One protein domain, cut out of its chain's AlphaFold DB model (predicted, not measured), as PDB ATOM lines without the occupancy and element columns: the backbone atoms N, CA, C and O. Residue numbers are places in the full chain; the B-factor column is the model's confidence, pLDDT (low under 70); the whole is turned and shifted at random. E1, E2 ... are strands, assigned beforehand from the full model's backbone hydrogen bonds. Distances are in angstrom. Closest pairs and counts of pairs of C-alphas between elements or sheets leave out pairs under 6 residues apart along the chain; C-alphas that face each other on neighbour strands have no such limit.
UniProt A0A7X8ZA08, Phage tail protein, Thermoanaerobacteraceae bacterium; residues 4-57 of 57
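Overview. This is residues 4 to 57 of the 57 residues of the protein "Phage tail protein" of Thermoanaerobacteraceae bacterium (UniProt A0A7X8ZA08). Two small antiparallel sheets make the two arms of a wide, flat V: the hairpin E1 and E2 with E5 beside E2 in one arm, and the hairpin E3 and E4 in the other. The chain passes from E2 to E3 and returns from E4 to E5 through two tight links at the corner of the V, while the loop of residues 8 to 16 lies at the far end of the first arm and the loop of residues 32 to 43 at the far end of the second. The printed part has 54 residues, with no named helix and five named strands in the order E1, E2, E3, E4, E5. The class is all strand; one sheet has the order E1, E2, E5 and the other the order E3, E4, both antiparallel. The whole is extended, with a radius of gyration of the C-alphas of 16.1 A, and flat, its C-alphas spanning 44 by 32 by 10 A.

Along the chain. E1 takes residues 4 to 7, 10.3 A from first to last C-alpha, and begins at C-alpha 4 at (19.020, 54.432, 74.326). Residues 8 to 16 link it to E2, residues 17 to 22, which is 16.7 A long. E3 is the longest strand by residues, with residues 25 to 31, and measures 17.9 A from C-alpha 25 at (7.759, 54.435, 81.917) to C-alpha 31. After residues 32 to 43, which hold no named element, comes E4, residues 44 to 49, 16.6 A long. E5, residues 52 to 56, is 13.6 A long and ends at C-alpha 56 at (19.367, 55.374, 63.735).

Arrangement. In the sheet of three strands, E1 and E5 are the edge strands and E2 is the inner one. E1 and E2 form a hairpin, antiparallel with 165 degrees between their directions. The C-alphas of Thr 4 and Thr 20 face each other at 4.4 A, and N 5 and O 19 are within hydrogen-bond range at 2.8 A. E2 and E5 are antiparallel as well, at 163 degrees. The C-alphas of Trp 19 and Arg 55 face each other at 4.5 A, and N 20 and O 54, 2.8 A, and N 54 and O 20, 2.9 A, are within hydrogen-bond range. The C-alphas of this sheet lie up to 2.2 A off the best plane through all of them. In the other sheet, E3 and E4 form a hairpin, antiparallel at 159 degrees. C-alpha 48 faces the C-alphas of Trp 25, Pro 26 and Ser 27, at 5.5, 4.6 and 5.4 A. Farther along, the C-alphas of Leu 31 and Glu 44 face each other at 4.8 A. Across this pair, N 25 and O 49, 2.9 A, and N 45 and O 30, 2.8 A, are within hydrogen-bond range. E2 and E3 are apart, with no C-alpha of the one within 8 A of the other, and E4 and E5 are apart by the same test. Among other pairs, E1 and E3 are apart, and so are E2 and E4.

Size, cuts and confidence. The two C-alphas farthest apart, those of Ser 37 and Lys 57, are 44.4 A from each other. The C-alphas of Thr 4 and Lys 57, the first and last printed residues, are 13.1 A apart, and Lys 57 is the chain's last residue. The printed part has no cut. The links E2 to E3 and E4 to E5 are tight, with 2 residues each. The link E1 to E2 is short, with 9 residues, and the link E3 to E4 is long, with 12 residues whose C-alphas lie 12 to 28 A from the mean of all C-alphas. The mean pLDDT of the printed part is 85.3, and the model's confidence is under 70 at residues 10 to 13.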
ATOM      1  N   THR A   4      18.310  54.770  75.572       90.25
ATOM      2  CA  THR A   4      19.020  54.432  74.326       90.25
ATOM      3  C   THR A   4      19.628  53.035  74.386       90.25
ATOM      4  O   THR A   4      20.344  52.708  75.330       90.25
ATOM      5  N   ILE A   5      19.372  52.226  73.360       89.56
ATOM      6  CA  ILE A   5      19.907  50.874  73.182       89.56
ATOM      7  C   ILE A   5      20.753  50.854  71.911       89.56
ATOM      8  O   ILE A   5      20.299  51.295  70.859       89.56
ATOM      9  N   CYS A   6      21.966  50.310  71.987       88.38
ATOM     10  CA  CYS A   6      22.882  50.211  70.852       88.38
ATOM     11  C   CYS A   6      23.208  48.745  70.564       88.38
ATOM     12  O   CYS A   6      23.499  47.979  71.480       88.38
ATOM     13  N   SER A   7      23.227  48.356  69.288       87.50
ATOM     14  CA  SER A   7      23.754  47.052  68.872       87.50
ATOM     15  C   SER A   7      25.213  47.176  68.445       87.50
ATOM     16  O   SER A   7      25.575  48.024  67.631       87.50
ATOM     17  N   GLY A   8      26.065  46.301  68.971       82.81
ATOM     18  CA  GLY A   8      27.486  46.257  68.653       82.81
ATOM     19  C   GLY A   8      28.090  44.918  69.050       82.81
ATOM     20  O   GLY A   8      27.590  44.231  69.936       82.81
ATOM     21  N   THR A   9      29.163  44.526  68.372       76.38
ATOM     22  CA  THR A   9      30.012  43.405  68.795       76.38
ATOM     23  C   THR A   9      31.123  43.952  69.679       76.38
ATOM     24  O   THR A   9      31.741  44.957  69.310       76.38
ATOM     25  N   ALA A  10      31.394  43.297  70.811       60.53
ATOM     26  CA  ALA A  10      32.456  43.690  71.732       60.53
ATOM     27  C   ALA A  10      33.783  43.905  70.972       60.53
ATOM     28  O   ALA A  10      34.244  43.016  70.260       60.53
ATOM     29  N   GLY A  11      34.355  45.111  71.073       66.94
ATOM     30  CA  GLY A  11      35.634  45.476  70.445       66.94
ATOM     31  C   GLY A  11      35.570  46.427  69.242       66.94
ATOM     32  O   GLY A  11      36.618  46.857  68.769       66.94
ATOM     33  N   LYS A  12      34.382  46.816  68.754       59.75
ATOM     34  CA  LYS A  12      34.221  47.920  67.782       59.75
ATOM     35  C   LYS A  12      33.344  49.021  68.371       59.75
ATOM     36  O   LYS A  12      32.203  48.764  68.731       59.75
ATOM     37  N   SER A  13      33.853  50.254  68.408       64.75
ATOM     38  CA  SER A  13      33.161  51.450  68.929       64.75
ATOM     39  C   SER A  13      32.078  52.014  67.996       64.75
ATOM     40  O   SER A  13      31.654  53.155  68.153       64.75
ATOM     41  N   VAL A  14      31.620  51.227  67.019       73.94
ATOM     42  CA  VAL A  14      30.590  51.635  66.061       73.94
ATOM     43  C   VAL A  14      29.321  50.856  66.373       73.94
ATOM     44  O   VAL A  14      29.242  49.654  66.100       73.94
ATOM     45  N   ALA A  15      28.338  51.542  66.960       75.19
ATOM     46  CA  ALA A  15      26.985  51.018  67.068       75.19
ATOM     47  C   ALA A  15      26.431  50.818  65.650       75.19
ATOM     48  O   ALA A  15      26.445  51.745  64.848       75.19
ATOM     49  N   LYS A  16      26.004  49.596  65.322       83.69
ATOM     50  CA  LYS A  16      25.444  49.245  64.000       83.69
ATOM     51  C   LYS A  16      23.980  49.649  63.837       83.69
ATOM     52  O   LYS A  16      23.441  49.617  62.734       83.69
ATOM     53  N   ALA A  17      23.317  49.856  64.962       87.06
ATOM     54  CA  ALA A  17      21.990  50.422  65.053       87.06
ATOM     55  C   ALA A  17      21.813  50.937  66.473       87.06
ATOM     56  O   ALA A  17      22.249  50.282  67.429       87.06
ATOM     57  N   THR A  18      21.135  52.068  66.578       88.75
ATOM     58  CA  THR A  18      20.795  52.706  67.842       88.75
ATOM     59  C   THR A  18      19.291  52.918  67.879       88.75
ATOM     60  O   THR A  18      18.685  53.347  66.898       88.75
ATOM     61  N   TRP A  19      18.682  52.596  69.009       92.56
ATOM     62  CA  TRP A  19      17.265  52.770  69.283       92.56
ATOM     63  C   TRP A  19      17.111  53.718  70.456       92.56
ATOM     64  O   TRP A  19      17.721  53.499  71.498       92.56
ATOM     65  N   THR A  20      16.297  54.749  70.295       91.69
ATOM     66  CA  THR A  20      16.054  55.773  71.305       91.69
ATOM     67  C   THR A  20      14.557  55.847  71.581       91.69
ATOM     68  O   THR A  20      13.764  56.091  70.672       91.69
ATOM     69  N   PHE A  21      14.183  55.632  72.839       93.19
ATOM     70  CA  PHE A  21      12.815  55.689  73.346       93.19
ATOM     71  C   PHE A  21      12.634  56.973  74.153       93.19
ATOM     72  O   PHE A  21      13.428  57.256  75.055       93.19
ATOM     73  N   TYR A  22      11.601  57.743  73.835       93.31
ATOM     74  CA  TYR A  22      11.248  58.985  74.516       93.31
ATOM     75  C   TYR A  22      10.053  58.749  75.425       93.31
ATOM     76  O   TYR A  22       9.142  58.004  75.062       93.31
ATOM     77  N   ASP A  23      10.109  59.381  76.599       91.31
ATOM     78  CA  ASP A  23       9.055  59.347  77.611       91.31
ATOM     79  C   ASP A  23       8.581  57.917  77.886       91.31
ATOM     80  O   ASP A  23       7.421  57.568  77.721       91.31
ATOM     81  N   ALA A  24       9.538  57.060  78.251       90.25
ATOM     82  CA  ALA A  24       9.268  55.678  78.613       90.25
ATOM     83  C   ALA A  24       9.037  55.546  80.123       90.25
ATOM     84  O   ALA A  24       9.782  56.119  80.921       90.25
ATOM     85  N   TRP A  25       8.050  54.745  80.517       92.25
ATOM     86  CA  TRP A  25       7.759  54.435  81.917       92.25
ATOM     87  C   TRP A  25       7.527  52.933  82.121       92.25
ATOM     88  O   TRP A  25       7.075  52.237  81.205       92.25
ATOM     89  N   PRO A  26       7.833  52.408  83.320       90.81
ATOM     90  CA  PRO A  26       7.583  51.011  83.640       90.81
ATOM     91  C   PRO A  26       6.082  50.738  83.700       90.81
ATOM     92  O   PRO A  26       5.351  51.389  84.447       90.81
ATOM     93  N   SER A  27       5.621  49.771  82.911       91.69
ATOM     94  CA  SER A  27       4.231  49.308  82.927       91.69
ATOM     95  C   SER A  27       4.056  48.085  83.820       91.69
ATOM     96  O   SER A  27       3.014  47.926  84.457       91.69
ATOM     97  N   LYS A  28       5.069  47.213  83.876       90.50
ATOM     98  CA  LYS A  28       5.006  45.950  84.608       90.50
ATOM     99  C   LYS A  28       6.395  45.474  85.005       90.50
ATOM    100  O   LYS A  28       7.350  45.625  84.249       90.50
ATOM    101  N   TYR A  29       6.479  44.846  86.170       91.31
ATOM    102  CA  TYR A  29       7.679  44.179  86.654       91.31
ATOM    103  C   TYR A  29       7.298  42.789  87.159       91.31
ATOM    104  O   TYR A  29       6.413  42.655  88.006       91.31
ATOM    105  N   VAL A  30       7.918  41.759  86.586       89.62
ATOM    106  CA  VAL A  30       7.657  40.354  86.908       89.62
ATOM    107  C   VAL A  30       8.972  39.670  87.226       89.62
ATOM    108  O   VAL A  30       9.931  39.741  86.457       89.62
ATOM    109  N   LEU A  31       8.993  38.984  88.361       86.94
ATOM    110  CA  LEU A  31      10.072  38.088  88.741       86.94
ATOM    111  C   LEU A  31       9.741  36.685  88.243       86.94
ATOM    112  O   LEU A  31       8.591  36.257  88.315       86.94
ATOM    113  N   SER A  32      10.746  35.983  87.729       81.81
ATOM    114  CA  SER A  32      10.623  34.540  87.512       81.81
ATOM    115  C   SER A  32      10.476  33.806  88.847       81.81
ATOM    116  O   SER A  32      10.954  34.270  89.886       81.81
ATOM    117  N   ASP A  33       9.776  32.673  88.818       80.81
ATOM    118  CA  ASP A  33       9.457  31.911  90.021       80.81
ATOM    119  C   ASP A  33      10.713  31.334  90.688       80.81
ATOM    120  O   ASP A  33      11.645  30.857  90.034       80.81
ATOM    121  N   PHE A  34      10.711  31.317  92.022       77.88
ATOM    122  CA  PHE A  34      11.749  30.657  92.808       77.88
ATOM    123  C   PHE A  34      11.510  29.143  92.832       77.88
ATOM    124  O   PHE A  34      10.817  28.623  93.708       77.88
ATOM    125  N   ASN A  35      12.092  28.424  91.868       77.50
ATOM    126  CA  ASN A  35      12.054  26.965  91.819       77.50
ATOM    127  C   ASN A  35      13.318  26.363  92.459       77.50
ATOM    128  O   ASN A  35      14.418  26.507  91.939       77.50
ATOM    129  N   ALA A  36      13.160  25.658  93.583       78.38
ATOM    130  CA  ALA A  36      14.266  24.990  94.280       78.38
ATOM    131  C   ALA A  36      14.688  23.652  93.639       78.38
ATOM    132  O   ALA A  36      15.709  23.081  94.022       78.38
ATOM    133  N   SER A  37      13.899  23.123  92.701       85.06
ATOM    134  CA  SER A  37      14.167  21.856  92.011       85.06
ATOM    135  C   SER A  37      14.984  22.026  90.729       85.06
ATOM    136  O   SER A  37      15.545  21.048  90.240       85.06
ATOM    137  N   GLU A  38      15.083  23.242  90.194       80.38
ATOM    138  CA  GLU A  38      15.770  23.522  88.934       80.38
ATOM    139  C   GLU A  38      16.910  24.523  89.145       80.38
ATOM    140  O   GLU A  38      16.765  25.535  89.822       80.38
ATOM    141  N   SER A  39      18.071  24.257  88.538       80.56
ATOM    142  CA  SER A  39      19.192  25.205  88.513       80.56
ATOM    143  C   SER A  39      19.041  26.157  87.327       80.56
ATOM    144  O   SER A  39      19.724  26.015  86.313       80.56
ATOM    145  N   ALA A  40      18.108  27.098  87.448       83.94
ATOM    146  CA  ALA A  40      17.860  28.140  86.457       83.94
ATOM    147  C   ALA A  40      18.364  29.506  86.942       83.94
ATOM    148  O   ALA A  40      18.452  29.776  88.141       83.94
ATOM    149  N   VAL A  41      18.698  30.385  85.995       86.62
ATOM    150  CA  VAL A  41      19.015  31.783  86.302       86.62
ATOM    151  C   VAL A  41      17.710  32.525  86.545       86.62
ATOM    152  O   VAL A  41      16.812  32.478  85.705       86.62
ATOM    153  N   LEU A  42      17.626  33.232  87.669       86.56
ATOM    154  CA  LEU A  42      16.505  34.119  87.939       86.56
ATOM    155  C   LEU A  42      16.553  35.299  86.965       86.56
ATOM    156  O   LEU A  42      17.528  36.046  86.909       86.56
ATOM    157  N   ILE A  43      15.490  35.437  86.183       89.62
ATOM    158  CA  ILE A  43      15.284  36.528  85.236       89.62
ATOM    159  C   ILE A  43      14.244  37.483  85.811       89.62
ATOM    160  O   ILE A  43      13.155  37.073  86.224       89.62
ATOM    161  N   GLU A  44      14.580  38.765  85.788       89.75
ATOM    162  CA  GLU A  44      13.666  39.857  86.086       89.75
ATOM    163  C   GLU A  44      13.205  40.465  84.764       89.75
ATOM    164  O   GLU A  44      14.018  40.871  83.932       89.75
ATOM    165  N   THR A  45      11.895  40.505  84.551       90.25
ATOM    166  CA  THR A  45      11.310  41.064  83.333       90.25
ATOM    167  C   THR A  45      10.672  42.404  83.659       90.25
ATOM    168  O   THR A  45       9.685  42.470  84.393       90.25
ATOM    169  N   LEU A  46      11.241  43.474  83.102       91.75
ATOM    170  CA  LEU A  46      10.683  44.822  83.157       91.75
ATOM    171  C   LEU A  46      10.088  45.179  81.793       91.75
ATOM    172  O   LEU A  46      10.798  45.214  80.789       91.75
ATOM    173  N   GLU A  47       8.794  45.472  81.771       91.44
ATOM    174  CA  GLU A  47       8.098  45.963  80.585       91.44
ATOM    175  C   GLU A  47       8.001  47.490  80.646       91.44
ATOM    176  O   GLU A  47       7.668  48.074  81.683       91.44
ATOM    177  N   LEU A  48       8.303  48.138  79.520       91.06
ATOM    178  CA  LEU A  48       8.256  49.588  79.369       91.06
ATOM    179  C   LEU A  48       7.214  49.959  78.313       91.06
ATOM    180  O   LEU A  48       7.236  49.428  77.201       91.06
ATOM    181  N   ALA A  49       6.348  50.910  78.648       92.31
ATOM    182  CA  ALA A  49       5.559  51.643  77.665       92.31
ATOM    183  C   ALA A  49       6.329  52.903  77.252       92.31
ATOM    184  O   ALA A  49       7.087  53.450  78.050       92.31
ATOM    185  N   TYR A  50       6.166  53.340  76.005       92.19
ATOM    186  CA  TYR A  50       6.833  54.519  75.451       92.19
ATOM    187  C   TYR A  50       5.891  55.258  74.503       92.19
ATOM    188  O   TYR A  50       5.041  54.636  73.864       92.19
ATOM    189  N   GLU A  51       6.072  56.571  74.373       91.00
ATOM    190  CA  GLU A  51       5.291  57.393  73.437       91.00
ATOM    191  C   GLU A  51       6.054  57.682  72.141       91.00
ATOM    192  O   GLU A  51       5.464  57.726  71.062       91.00
ATOM    193  N   GLY A  52       7.378  57.842  72.224       89.88
ATOM    194  CA  GLY A  52       8.224  58.167  71.077       89.88
ATOM    195  C   GLY A  52       9.315  57.130  70.839       89.88
ATOM    196  O   GLY A  52       9.955  56.658  71.777       89.88
ATOM    197  N   PHE A  53       9.572  56.811  69.571       92.75
ATOM    198  CA  PHE A  53      10.615  55.867  69.174       92.75
ATOM    199  C   PHE A  53      11.366  56.347  67.932       92.75
ATOM    200  O   PHE A  53      10.766  56.678  66.910       92.75
ATOM    201  N   LEU A  54      12.695  56.338  68.014       92.56
ATOM    202  CA  LEU A  54      13.600  56.644  66.914       92.56
ATOM    203  C   LEU A  54      14.636  55.536  66.767       92.56
ATOM    204  O   LEU A  54      15.193  55.042  67.743       92.56
ATOM    205  N   ARG A  55      14.934  55.182  65.519       89.81
ATOM    206  CA  ARG A  55      16.007  54.253  65.176       89.81
ATOM    207  C   ARG A  55      16.990  54.937  64.237       89.81
ATOM    208  O   ARG A  55      16.592  55.377  63.162       89.81
ATOM    209  N   SER A  56      18.265  54.957  64.604       85.50
ATOM    210  CA  SER A  56      19.367  55.374  63.735       85.50
ATOM    211  C   SER A  56      20.254  54.187  63.341       85.50
ATOM    212  O   SER A  56      20.233  53.126  63.979       85.50
ATOM    213  N   LYS A  57      20.949  54.340  62.210       73.69
ATOM    214  CA  LYS A  57      21.827  53.337  61.599       73.69
ATOM    215  C   LYS A  57      23.276  53.583  61.994       73.69
ATOM    216  O   LYS A  57      23.649  54.773  62.058       73.69
TER     217      LYS A  57